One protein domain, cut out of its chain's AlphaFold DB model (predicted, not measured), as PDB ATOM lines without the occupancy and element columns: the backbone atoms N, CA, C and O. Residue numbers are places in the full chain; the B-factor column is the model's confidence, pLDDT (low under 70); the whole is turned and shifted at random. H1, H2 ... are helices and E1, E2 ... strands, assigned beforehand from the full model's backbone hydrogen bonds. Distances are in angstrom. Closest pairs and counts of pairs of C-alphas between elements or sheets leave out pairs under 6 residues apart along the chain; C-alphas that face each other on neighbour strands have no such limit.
ATOM      1  N   GLY A   4      19.364  29.131  88.329       79.69
ATOM      2  CA  GLY A   4      19.272  27.934  89.168       79.69
ATOM      3  C   GLY A   4      18.061  27.061  88.826       79.69
ATOM      4  O   GLY A   4      18.187  25.844  88.795       79.69
ATOM      5  N   GLU A   5      16.924  27.670  88.481       82.88
ATOM      6  CA  GLU A   5      15.717  26.942  88.060       82.88
ATOM      7  C   GLU A   5      15.934  26.189  86.739       82.88
ATOM      8  O   GLU A   5      15.507  25.043  86.608       82.88
ATOM      9  N   ALA A   6      16.659  26.796  85.790       85.06
ATOM     10  CA  ALA A   6      17.026  26.148  84.533       85.06
ATOM     11  C   ALA A   6      17.884  24.899  84.785       85.06
ATOM     12  O   ALA A   6      17.563  23.822  84.297       85.06
ATOM     13  N   LEU A   7      18.925  25.014  85.618       85.62
ATOM     14  CA  LEU A   7      19.806  23.886  85.936       85.62
ATOM     15  C   LEU A   7      19.086  22.768  86.704       85.62
ATOM     16  O   LEU A   7      19.306  21.594  86.418       85.62
ATOM     17  N   GLN A   8      18.196  23.110  87.643       86.62
ATOM     18  CA  GLN A   8      17.370  22.121  88.345       86.62
ATOM     19  C   GLN A   8      16.416  21.390  87.397       86.62
ATOM     20  O   GLN A   8      16.252  20.173  87.501       86.62
ATOM     21  N   HIS A   9      15.786  22.116  86.468       86.81
ATOM     22  CA  HIS A   9      14.923  21.514  85.459       86.81
ATOM     23  C   HIS A   9      15.699  20.510  84.606       86.81
ATOM     24  O   HIS A   9      15.279  19.359  84.482       86.81
ATOM     25  N   THR A  10      16.849  20.924  84.074       86.69
ATOM     26  CA  THR A  10      17.701  20.069  83.246       86.69
ATOM     27  C   THR A  10      18.197  18.844  84.013       86.69
ATOM     28  O   THR A  10      18.229  17.744  83.457       86.69
ATOM     29  N   TYR A  11      18.504  18.985  85.304       85.75
ATOM     30  CA  TYR A  11      18.844  17.855  86.171       85.75
ATOM     31  C   TYR A  11      17.724  16.817  86.228       85.75
ATOM     32  O   TYR A  11      17.943  15.643  85.927       85.75
ATOM     33  N   TYR A  12      16.493  17.247  86.504       85.75
ATOM     34  CA  TYR A  12      15.354  16.331  86.513       85.75
ATOM     35  C   TYR A  12      15.026  15.753  85.137       85.75
ATOM     36  O   TYR A  12      14.599  14.603  85.050       85.75
ATOM     37  N   TYR A  13      15.218  16.525  84.069       84.75
ATOM     38  CA  TYR A  13      14.994  16.069  82.699       84.75
ATOM     39  C   TYR A  13      15.967  14.949  82.303       84.75
ATOM     40  O   TYR A  13      15.558  13.928  81.754       84.75
ATOM     41  N   THR A  14      17.250  15.113  82.622       83.69
ATOM     42  CA  THR A  14      18.305  14.184  82.199       83.69
ATOM     43  C   THR A  14      18.415  12.957  83.102       83.69
ATOM     44  O   THR A  14      18.662  11.851  82.601       83.69
ATOM     45  N   GLN A  15      18.186  13.121  84.408       77.12
ATOM     46  CA  GLN A  15      18.464  12.097  85.423       77.12
ATOM     47  C   GLN A  15      17.214  11.552  86.125       77.12
ATOM     48  O   GLN A  15      17.297  10.549  86.834       77.12
ATOM     49  N   GLY A  16      16.047  12.162  85.900       76.38
ATOM     50  CA  GLY A  16      14.810  11.821  86.600       76.38
ATOM     51  C   GLY A  16      14.719  12.455  87.991       76.38
ATOM     52  O   GLY A  16      15.638  13.113  88.470       76.38
ATOM     53  N   ARG A  17      13.568  12.286  88.657       75.75
ATOM     54  CA  ARG A  17      13.297  12.891  89.979       75.75
ATOM     55  C   ARG A  17      13.784  12.067  91.170       75.75
ATOM     56  O   ARG A  17      13.732  12.563  92.291       75.75
ATOM     57  N   ASP A  18      14.255  10.849  90.927       69.56
ATOM     58  CA  ASP A  18      14.648   9.908  91.982       69.56
ATOM     59  C   ASP A  18      16.101  10.108  92.455       69.56
ATOM     60  O   ASP A  18      16.502   9.569  93.486       69.56
ATOM     61  N   GLY A  19      16.899  10.895  91.722       65.19
ATOM     62  CA  GLY A  19      18.268  11.253  92.095       65.19
ATOM     63  C   GLY A  19      18.325  12.388  93.122       65.19
ATOM     64  O   GLY A  19      17.572  13.359  93.036       65.19
ATOM     65  N   LEU A  20      19.258  12.300  94.077       69.75
ATOM     66  CA  LEU A  20      19.540  13.402  95.003       69.75
ATOM     67  C   LEU A  20      20.061  14.610  94.218       69.75
ATOM     68  O   LEU A  20      21.019  14.477  93.462       69.75
ATOM     69  N   MET A  21      19.441  15.777  94.398       74.12
ATOM     70  CA  MET A  21      19.917  17.030  93.806       74.12
ATOM     71  C   MET A  21      21.302  17.378  94.382       74.12
ATOM     72  O   MET A  21      21.468  17.321  95.606       74.12
ATOM     73  N   PRO A  22      22.284  17.774  93.552       74.00
ATOM     74  CA  PRO A  22      23.574  18.243  94.032       74.00
ATOM     75  C   PRO A  22      23.405  19.412  94.998       74.00
ATOM     76  O   PRO A  22      22.581  20.300  94.776       74.00
ATOM     77  N   ALA A  23      24.214  19.448  96.059       69.56
ATOM     78  CA  ALA A  23      24.060  20.435  97.127       69.56
ATOM     79  C   ALA A  23      24.144  21.889  96.630       69.56
ATOM     80  O   ALA A  23      23.447  22.761  97.132       69.56
ATOM     81  N   LEU A  24      24.946  22.145  95.594       70.12
ATOM     82  CA  LEU A  24      25.077  23.472  94.981       70.12
ATOM     83  C   LEU A  24      23.890  23.852  94.079       70.12
ATOM     84  O   LEU A  24      23.715  25.029  93.763       70.12
ATOM     85  N   THR A  55      21.927  43.756  94.094       80.00
ATOM     86  CA  THR A  55      21.546  43.316  92.754       80.00
ATOM     87  C   THR A  55      22.796  43.243  91.886       80.00
ATOM     88  O   THR A  55      23.524  44.227  91.744       80.00
ATOM     89  N   CYS A  56      23.048  42.073  91.310       75.88
ATOM     90  CA  CYS A  56      24.187  41.814  90.438       75.88
ATOM     91  C   CYS A  56      23.691  41.530  89.023       75.88
ATOM     92  O   CYS A  56      22.657  40.899  88.847       75.88
ATOM     93  N   TYR A  57      24.466  41.945  88.022       74.88
ATOM     94  CA  TYR A  57      24.174  41.675  86.617       74.88
ATOM     95  C   TYR A  57      25.362  40.963  85.987       74.88
ATOM     96  O   TYR A  57      26.508  41.368  86.194       74.88
ATOM     97  N   LEU A  58      25.088  39.927  85.197       78.06
ATOM     98  CA  LEU A  58      26.107  39.217  84.433       78.06
ATOM     99  C   LEU A  58      25.826  39.368  82.939       78.06
ATOM    100  O   LEU A  58      24.712  39.126  82.473       78.06
ATOM    101  N   LYS A  59      26.861  39.760  82.194       81.19
ATOM    102  CA  LYS A  59      26.855  39.716  80.734       81.19
ATOM    103  C   LYS A  59      27.321  38.343  80.276       81.19
ATOM    104  O   LYS A  59      28.419  37.919  80.633       81.19
ATOM    105  N   VAL A  60      26.500  37.680  79.474       83.62
ATOM    106  CA  VAL A  60      26.791  36.362  78.914       83.62
ATOM    107  C   VAL A  60      26.793  36.480  77.386       83.62
ATOM    108  O   VAL A  60      25.722  36.482  76.776       83.62
ATOM    109  N   PRO A  61      27.974  36.633  76.756       82.31
ATOM    110  CA  PRO A  61      28.072  36.802  75.305       82.31
ATOM    111  C   PRO A  61      27.804  35.495  74.546       82.31
ATOM    112  O   PRO A  61      27.256  35.526  73.452       82.31
ATOM    113  N   ASP A  62      28.153  34.351  75.139       89.25
ATOM    114  CA  ASP A  62      27.893  33.024  74.584       89.25
ATOM    115  C   ASP A  62      27.144  32.182  75.619       89.25
ATOM    116  O   ASP A  62      27.720  31.668  76.586       89.25
ATOM    117  N   MET A  63      25.831  32.072  75.418       87.56
ATOM    118  CA  MET A  63      24.951  31.349  76.331       87.56
ATOM    119  C   MET A  63      25.213  29.843  76.313       87.56
ATOM    120  O   MET A  63      25.142  29.198  77.359       87.56
ATOM    121  N   LYS A  64      25.570  29.277  75.154       92.06
ATOM    122  CA  LYS A  64      25.862  27.845  75.041       92.06
ATOM    123  C   LYS A  64      27.141  27.510  75.794       92.06
ATOM    124  O   LYS A  64      27.170  26.552  76.566       92.06
ATOM    125  N   ARG A  65      28.178  28.340  75.649       91.81
ATOM    126  CA  ARG A  65      29.423  28.180  76.409       91.81
ATOM    127  C   ARG A  65      29.204  28.329  77.910       91.81
ATOM    128  O   ARG A  65      29.781  27.568  78.686       91.81
ATOM    129  N   TRP A  66      28.377  29.285  78.325       90.31
ATOM    130  CA  TRP A  66      28.015  29.446  79.730       90.31
ATOM    131  C   TRP A  66      27.292  28.205  80.272       90.31
ATOM    132  O   TRP A  66      27.686  27.686  81.315       90.31
ATOM    133  N   ALA A  67      26.308  27.681  79.532       91.81
ATOM    134  CA  ALA A  67      25.560  26.484  79.911       91.81
ATOM    135  C   ALA A  67      26.471  25.257  80.044       91.81
ATOM    136  O   ALA A  67      26.368  24.533  81.029       91.81
ATOM    137  N   GLN A  68      27.425  25.071  79.124       93.12
ATOM    138  CA  GLN A  68      28.437  24.009  79.215       93.12
ATOM    139  C   GLN A  68      29.258  24.086  80.504       93.12
ATOM    140  O   GLN A  68      29.453  23.072  81.170       93.12
ATOM    141  N   LEU A  69      29.743  25.280  80.857       91.00
ATOM    142  CA  LEU A  69      30.534  25.475  82.073       91.00
ATOM    143  C   LEU A  69      29.689  25.210  83.322       91.00
ATOM    144  O   LEU A  69      30.104  24.437  84.183       91.00
ATOM    145  N   ALA A  70      28.489  25.790  83.390       88.62
ATOM    146  CA  ALA A  70      27.576  25.586  84.508       88.62
ATOM    147  C   ALA A  70      27.229  24.100  84.686       88.62
ATOM    148  O   ALA A  70      27.346  23.573  85.791       88.62
ATOM    149  N   TRP A  71      26.882  23.412  83.597       90.75
ATOM    150  CA  TRP A  71      26.540  21.993  83.622       90.75
ATOM    151  C   TRP A  71      27.728  21.112  84.011       90.75
ATOM    152  O   TRP A  71      27.571  20.218  84.834       90.75
ATOM    153  N   SER A  72      28.938  21.417  83.534       88.44
ATOM    154  CA  SER A  72      30.145  20.674  83.931       88.44
ATOM    155  C   SER A  72      30.451  20.751  85.426       88.44
ATOM    156  O   SER A  72      31.000  19.807  85.988       88.44
ATOM    157  N   CYS A  73      30.083  21.858  86.076       81.50
ATOM    158  CA  CYS A  73      30.302  22.051  87.505       81.50
ATOM    159  C   CYS A  73      29.158  21.516  88.371       81.50
ATOM    160  O   CYS A  73      29.389  21.206  89.536       81.50
ATOM    161  N   LEU A  74      27.929  21.480  87.847       81.69
ATOM    162  CA  LEU A  74      26.722  21.325  88.666       81.69
ATOM    163  C   LEU A  74      25.816  20.163  88.249       81.69
ATOM    164  O   LEU A  74      24.942  19.798  89.024       81.69
ATOM    165  N   GLY A  75      25.994  19.597  87.056       79.44
ATOM    166  CA  GLY A  75      25.171  18.496  86.543       79.44
ATOM    167  C   GLY A  75      25.637  17.101  86.969       79.44
ATOM    168  O   GLY A  75      24.948  16.120  86.704       79.44
ATOM    169  N   ASP A  76      26.790  17.012  87.627       81.19
ATOM    170  CA  ASP A  76      27.352  15.786  88.192       81.19
ATOM    171  C   ASP A  76      26.409  15.159  89.242       81.19
ATOM    172  O   ASP A  76      25.695  15.855  89.967       81.19
ATOM    173  N   ARG A  77      26.401  13.823  89.312       73.81
ATOM    174  CA  ARG A  77      25.734  13.060  90.379       73.81
ATOM    175  C   ARG A  77      26.692  12.867  91.540       73.81
ATOM    176  O   ARG A  77      27.880  12.719  91.325       73.81
ATOM    177  N   SER A  78      26.184  12.596  92.742       70.44
ATOM    178  CA  SER A  78      27.038  12.199  93.880       70.44
ATOM    179  C   SER A  78      27.999  11.021  93.605       70.44
ATOM    180  O   SER A  78      28.975  10.848  94.332       70.44
ATOM    181  N   THR A  79      27.738  10.214  92.571       78.69
ATOM    182  CA  THR A  79      28.584   9.107  92.093       78.69
ATOM    183  C   THR A  79      29.504   9.460  90.916       78.69
ATOM    184  O   THR A  79      30.173   8.569  90.395       78.69
ATOM    185  N   GLY A  80      29.537  10.714  90.469       81.56
ATOM    186  CA  GLY A  80      30.220  11.162  89.257       81.56
ATOM    187  C   GLY A  80      29.374  11.058  87.983       81.56
ATOM    188  O   GLY A  80      28.221  10.620  88.000       81.56
ATOM    189  N   TRP A  81      29.981  11.440  86.856       85.75
ATOM    190  CA  TRP A  81      29.413  11.319  85.510       85.75
ATOM    191  C   TRP A  81      29.378   9.865  85.025       85.75
ATOM    192  O   TRP A  81      30.390   9.163  85.069       85.75
ATOM    193  N   SER A  82      28.229   9.427  84.513       86.44
ATOM    194  CA  SER A  82      28.083   8.143  83.820       86.44
ATOM    195  C   SER A  82      28.204   8.299  82.300       86.44
ATOM    196  O   SER A  82      28.042   9.395  81.766       86.44
ATOM    197  N   GLU A  83      28.413   7.194  81.578       87.94
ATOM    198  CA  GLU A  83      28.376   7.196  80.104       87.94
ATOM    199  C   GLU A  83      27.039   7.733  79.565       87.94
ATOM    200  O   GLU A  83      27.027   8.559  78.658       87.94
ATOM    201  N   SER A  84      25.920   7.374  80.209       85.69
ATOM    202  CA  SER A  84      24.589   7.871  79.831       85.69
ATOM    203  C   SER A  84      24.420   9.385  79.997       85.69
ATOM    204  O   SER A  84      23.587   9.990  79.322       85.69
ATOM    205  N   ASP A  85      25.190  10.006  80.895       85.44
ATOM    206  CA  ASP A  85      25.184  11.461  81.052       85.44
ATOM    207  C   ASP A  85      25.999  12.131  79.936       85.44
ATOM    208  O   ASP A  85      25.650  13.226  79.501       85.44
ATOM    209  N   GLY A  86      27.037  11.452  79.432       86.31
ATOM    210  CA  GLY A  86      27.752  11.851  78.221       86.31
ATOM    211  C   GLY A  86      26.849  11.824  76.987       86.31
ATOM    212  O   GLY A  86      26.826  12.794  76.233       86.31
ATOM    213  N   ASP A  87      26.042  10.772  76.829       91.25
ATOM    214  CA  ASP A  87      25.091  10.649  75.712       91.25
ATOM    215  C   ASP A  87      24.022  11.755  75.720       91.25
ATOM    216  O   ASP A  87      23.586  12.214  74.667       91.25
ATOM    217  N   LYS A  88      23.609  12.205  76.911       91.19
ATOM    218  CA  LYS A  88      22.605  13.266  77.110       91.19
ATOM    219  C   LYS A  88      23.210  14.661  77.242       91.19
ATOM    220  O   LYS A  88      22.489  15.605  77.564       91.19
ATOM    221  N   TRP A  89      24.519  14.805  77.052       91.81
ATOM    222  CA  TRP A  89      25.212  16.056  77.332       91.81
ATOM    223  C   TRP A  89      24.651  17.210  76.505       91.81
ATOM    224  O   TRP A  89      24.266  18.237  77.058       91.81
ATOM    225  N   ASP A  90      24.561  17.030  75.188       94.06
ATOM    226  CA  ASP A  90      24.081  18.079  74.290       94.06
ATOM    227  C   ASP A  90      22.607  18.421  74.547       94.06
ATOM    228  O   ASP A  90      22.267  19.603  74.601       94.06
ATOM    229  N   ASP A  91      21.768  17.416  74.826       93.12
ATOM    230  CA  ASP A  91      20.368  17.617  75.220       93.12
ATOM    231  C   ASP A  91      20.257  18.456  76.502       93.12
ATOM    232  O   ASP A  91      19.397  19.333  76.609       93.12
ATOM    233  N   ALA A  92      21.149  18.224  77.472       91.44
ATOM    234  CA  ALA A  92      21.205  18.997  78.706       91.44
ATOM    235  C   ALA A  92      21.561  20.462  78.430       91.44
ATOM    236  O   ALA A  92      20.899  21.377  78.921       91.44
ATOM    237  N   ILE A  93      22.596  20.700  77.621       94.38
ATOM    238  CA  ILE A  93      23.032  22.056  77.277       94.38
ATOM    239  C   ILE A  93      21.929  22.808  76.533       94.38
ATOM    240  O   ILE A  93      21.654  23.965  76.857       94.38
ATOM    241  N   ASP A  94      21.288  22.164  75.563       94.25
ATOM    242  CA  ASP A  94      20.237  22.787  74.769       94.25
ATOM    243  C   ASP A  94      18.979  23.072  75.620       94.25
ATOM    244  O   ASP A  94      18.376  24.141  75.466       94.25
ATOM    245  N   ASP A  95      18.626  22.205  76.582       92.38
ATOM    246  CA  ASP A  95      17.557  22.476  77.559       92.38
ATOM    247  C   ASP A  95      17.888  23.686  78.447       92.38
ATOM    248  O   ASP A  95      17.062  24.593  78.571       92.38
ATOM    249  N   ILE A  96      19.111  23.781  78.987       90.94
ATOM    250  CA  ILE A  96      19.545  24.933  79.799       90.94
ATOM    251  C   ILE A  96      19.428  26.226  78.991       90.94
ATOM    252  O   ILE A  96      18.835  27.198  79.460       90.94
ATOM    253  N   VAL A  97      19.964  26.252  77.767       91.25
ATOM    254  CA  VAL A  97      19.913  27.440  76.897       91.25
ATOM    255  C   VAL A  97      18.464  27.836  76.610       91.25
ATOM    256  O   VAL A  97      18.125  29.019  76.691       91.25
ATOM    257  N   LYS A  98      17.595  26.862  76.324       89.88
ATOM    258  CA  LYS A  98      16.168  27.095  76.080       89.88
ATOM    259  C   LYS A  98      15.465  27.673  77.307       89.88
ATOM    260  O   LYS A  98      14.692  28.620  77.165       89.88
ATOM    261  N   GLN A  99      15.718  27.129  78.494       86.62
ATOM    262  CA  GLN A  99      15.106  27.621  79.729       86.62
ATOM    263  C   GLN A  99      15.582  29.032  80.069       86.62
ATOM    264  O   GLN A  99      14.785  29.882  80.462       86.62
ATOM    265  N   LEU A 100      16.862  29.315  79.843       84.50
ATOM    266  CA  LEU A 100      17.419  30.644  80.050       84.50
ATOM    267  C   LEU A 100      16.841  31.667  79.061       84.50
ATOM    268  O   LEU A 100      16.476  32.768  79.459       84.50
ATOM    269  N   ALA A 101      16.681  31.310  77.788       81.50
ATOM    270  CA  ALA A 101      16.091  32.208  76.792       81.50
ATOM    271  C   ALA A 101      14.629  32.587  77.102       81.50
ATOM    272  O   ALA A 101      14.193  33.678  76.742       81.50
ATOM    273  N   ASN A 102      13.888  31.702  77.774       78.56
ATOM    274  CA  ASN A 102      12.477  31.902  78.118       78.56
ATOM    275  C   ASN A 102      12.258  32.457  79.536       78.56
ATOM    276  O   ASN A 102      11.113  32.662  79.934       78.56
ATOM    277  N   GLY A 103      13.322  32.671  80.315       70.44
ATOM    278  CA  GLY A 103      13.219  33.135  81.695       70.44
ATOM    279  C   GLY A 103      12.998  34.646  81.805       70.44
ATOM    280  O   GLY A 103      13.732  35.435  81.212       70.44
ATOM    281  N   ASP A 104      12.070  35.068  82.669       63.69
ATOM    282  CA  ASP A 104      11.712  36.486  82.898       63.69
ATOM    283  C   ASP A 104      12.883  37.376  83.363       63.69
ATOM    284  O   ASP A 104      12.831  38.609  83.309       63.69
ATOM    285  N   ARG A 105      13.958  36.750  83.850       65.69
ATOM    286  CA  ARG A 105      15.162  37.407  84.376       65.69
ATOM    287  C   ARG A 105      16.262  37.582  83.334       65.69
ATOM    288  O   ARG A 105      17.340  38.077  83.662       65.69
ATOM    289  N   ILE A 106      16.006  37.179  82.093       65.75
ATOM    290  CA  ILE A 106      16.978  37.208  81.009       65.75
ATOM    291  C   ILE A 106      16.519  38.208  79.963       65.75
ATOM    292  O   ILE A 106      15.446  38.100  79.380       65.75
ATOM    293  N   LYS A 107      17.342  39.235  79.753       67.12
ATOM    294  CA  LYS A 107      17.073  40.304  78.794       67.12
ATOM    295  C   LYS A 107      18.178  40.331  77.758       67.12
ATOM    296  O   LYS A 107      19.350  40.436  78.108       67.12
ATOM    297  N   VAL A 108      17.806  40.287  76.485       63.16
ATOM    298  CA  VAL A 108      18.745  40.531  75.387       63.16
ATOM    299  C   VAL A 108      18.821  42.036  75.150       63.16
ATOM    300  O   VAL A 108      17.794  42.690  74.958       63.16
ATOM    301  N   LYS A 109      20.028  42.599  75.174       55.44
ATOM    302  CA  LYS A 109      20.286  44.005  74.850       55.44
ATOM    303  C   LYS A 109      21.504  44.089  73.933       55.44
ATOM    304  O   LYS A 109      22.552  43.555  74.268       55.44
ATOM    305  N   ASP A 110      21.351  44.736  72.778       55.22
ATOM    306  CA  ASP A 110      22.423  44.961  71.791       55.22
ATOM    307  C   ASP A 110      23.147  43.677  71.321       55.22
ATOM    308  O   ASP A 110      24.343  43.684  71.049       55.22
ATOM    309  N   GLY A 111      22.424  42.553  71.229       60.00
ATOM    310  CA  GLY A 111      22.986  41.248  70.850       60.00
ATOM    311  C   GLY A 111      23.659  40.478  71.995       60.00
ATOM    312  O   GLY A 111      24.090  39.348  71.786       60.00
ATOM    313  N   GLU A 112      23.705  41.042  73.206       56.72
ATOM    314  CA  GLU A 112      24.243  40.403  74.411       56.72
ATOM    315  C   GLU A 112      23.118  39.968  75.359       56.72
ATOM    316  O   GLU A 112      22.119  40.675  75.532       56.72
ATOM    317  N   THR A 113      23.289  38.825  76.031       62.94
ATOM    318  CA  THR A 113      22.338  38.367  77.051       62.94
ATOM    319  C   THR A 113      22.735  38.880  78.435       62.94
ATOM    320  O   THR A 113      23.849  38.629  78.901       62.94
ATOM    321  N   VAL A 114      21.823  39.579  79.115       59.38
ATOM    322  CA  VAL A 114      21.986  40.083  80.486       59.38
ATOM    323  C   VAL A 114      21.063  39.313  81.425       59.38
ATOM    324  O   VAL A 114      19.849  39.277  81.220       59.38
ATOM    325  N   THR A 115      21.635  38.716  82.468       54.72
ATOM    326  CA  THR A 115      20.887  38.074  83.564       54.72
ATOM    327  C   THR A 115      20.702  39.059  84.721       54.72
ATOM    328  O   THR A 115      21.668  39.723  85.108       54.72
ATOM    329  N   VAL A 116      19.472  39.158  85.245       50.53
ATOM    330  CA  VAL A 116      19.053  40.003  86.386       50.53
ATOM    331  C   VAL A 116      18.790  39.168  87.638       50.53
ATOM    332  O   VAL A 116      18.135  38.105  87.533       50.53
TER     333      VAL A 116
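Overview. This is residues 4 to 24 and 55 to 116 of the 116 residues of an uncharacterized protein of Xylaria hypoxylon (UniProt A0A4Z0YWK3). A small three-stranded sheet, E1, E3 and E2, forms one end of an elongated body, and the other parts are helices: H4 runs along the body, H1 and H2 pack on it, and short H3 lies at the end far from the sheet. The printed part has 83 residues, with four named helices and three named strands in the order H1, E1, H2, H3, H4, E2, E3. The sheet order is E1, E3, E2, all antiparallel, and the class is mixed, helices and strands. The whole is compact, with a radius of gyration of the C-alphas of 13.3 A, and spans 40 by 24 by 18 A.

Along the chain. E1 is residues 58 to 60, beginning at C-alpha 58 (26.107, 39.217, 84.433). E2 is residues 106 to 109, and E3 is residues 112 to 115, ending at C-alpha 115 (20.887, 38.074, 83.564). H4, residues 89 to 101, is 18.6 A long. H1, residues 4 to 15, is 16.3 A long and begins at C-alpha 4 (19.272, 27.934, 89.168). H2, residues 63 to 74, is 16.0 A long, and H3 is residues 83 to 87.

Arrangement. E2 and E3 form a hairpin, with N 114 and O 107 at 2.8 A. E1 is on the other side of E3, with N 60 and O 113 at 2.9 A. H4 only grazes the sheet, with residues 99 to 101. H1 touches H4, closest at the C-alphas of Ala 6 and Gln 99, 5.4 A, at a shallow tilt of 31 degrees, opposite ways. H2 touches H4 with H4 residues 92 to 97 alone, closest at the C-alphas of Ala 67 and Ile 93, 5.7 A, at a steep tilt of 62 degrees. H3 and H4 meet only through their link. In H1, H2, H3 and H4 every O i to N i+4 pair is within hydrogen-bond range.

Size, cuts and confidence. The two C-alphas farthest apart, Thr 79 and Asp 110, are 41.7 A apart. Residues 25 to 54 are not printed, and C-alphas 24 and 55 are 20.3 A apart across this cut. Of the links printed whole, none is long. Mean pLDDT of the printed part is 80.0; it is under 70 at residues 18 to 20, 23 and 104 to 116.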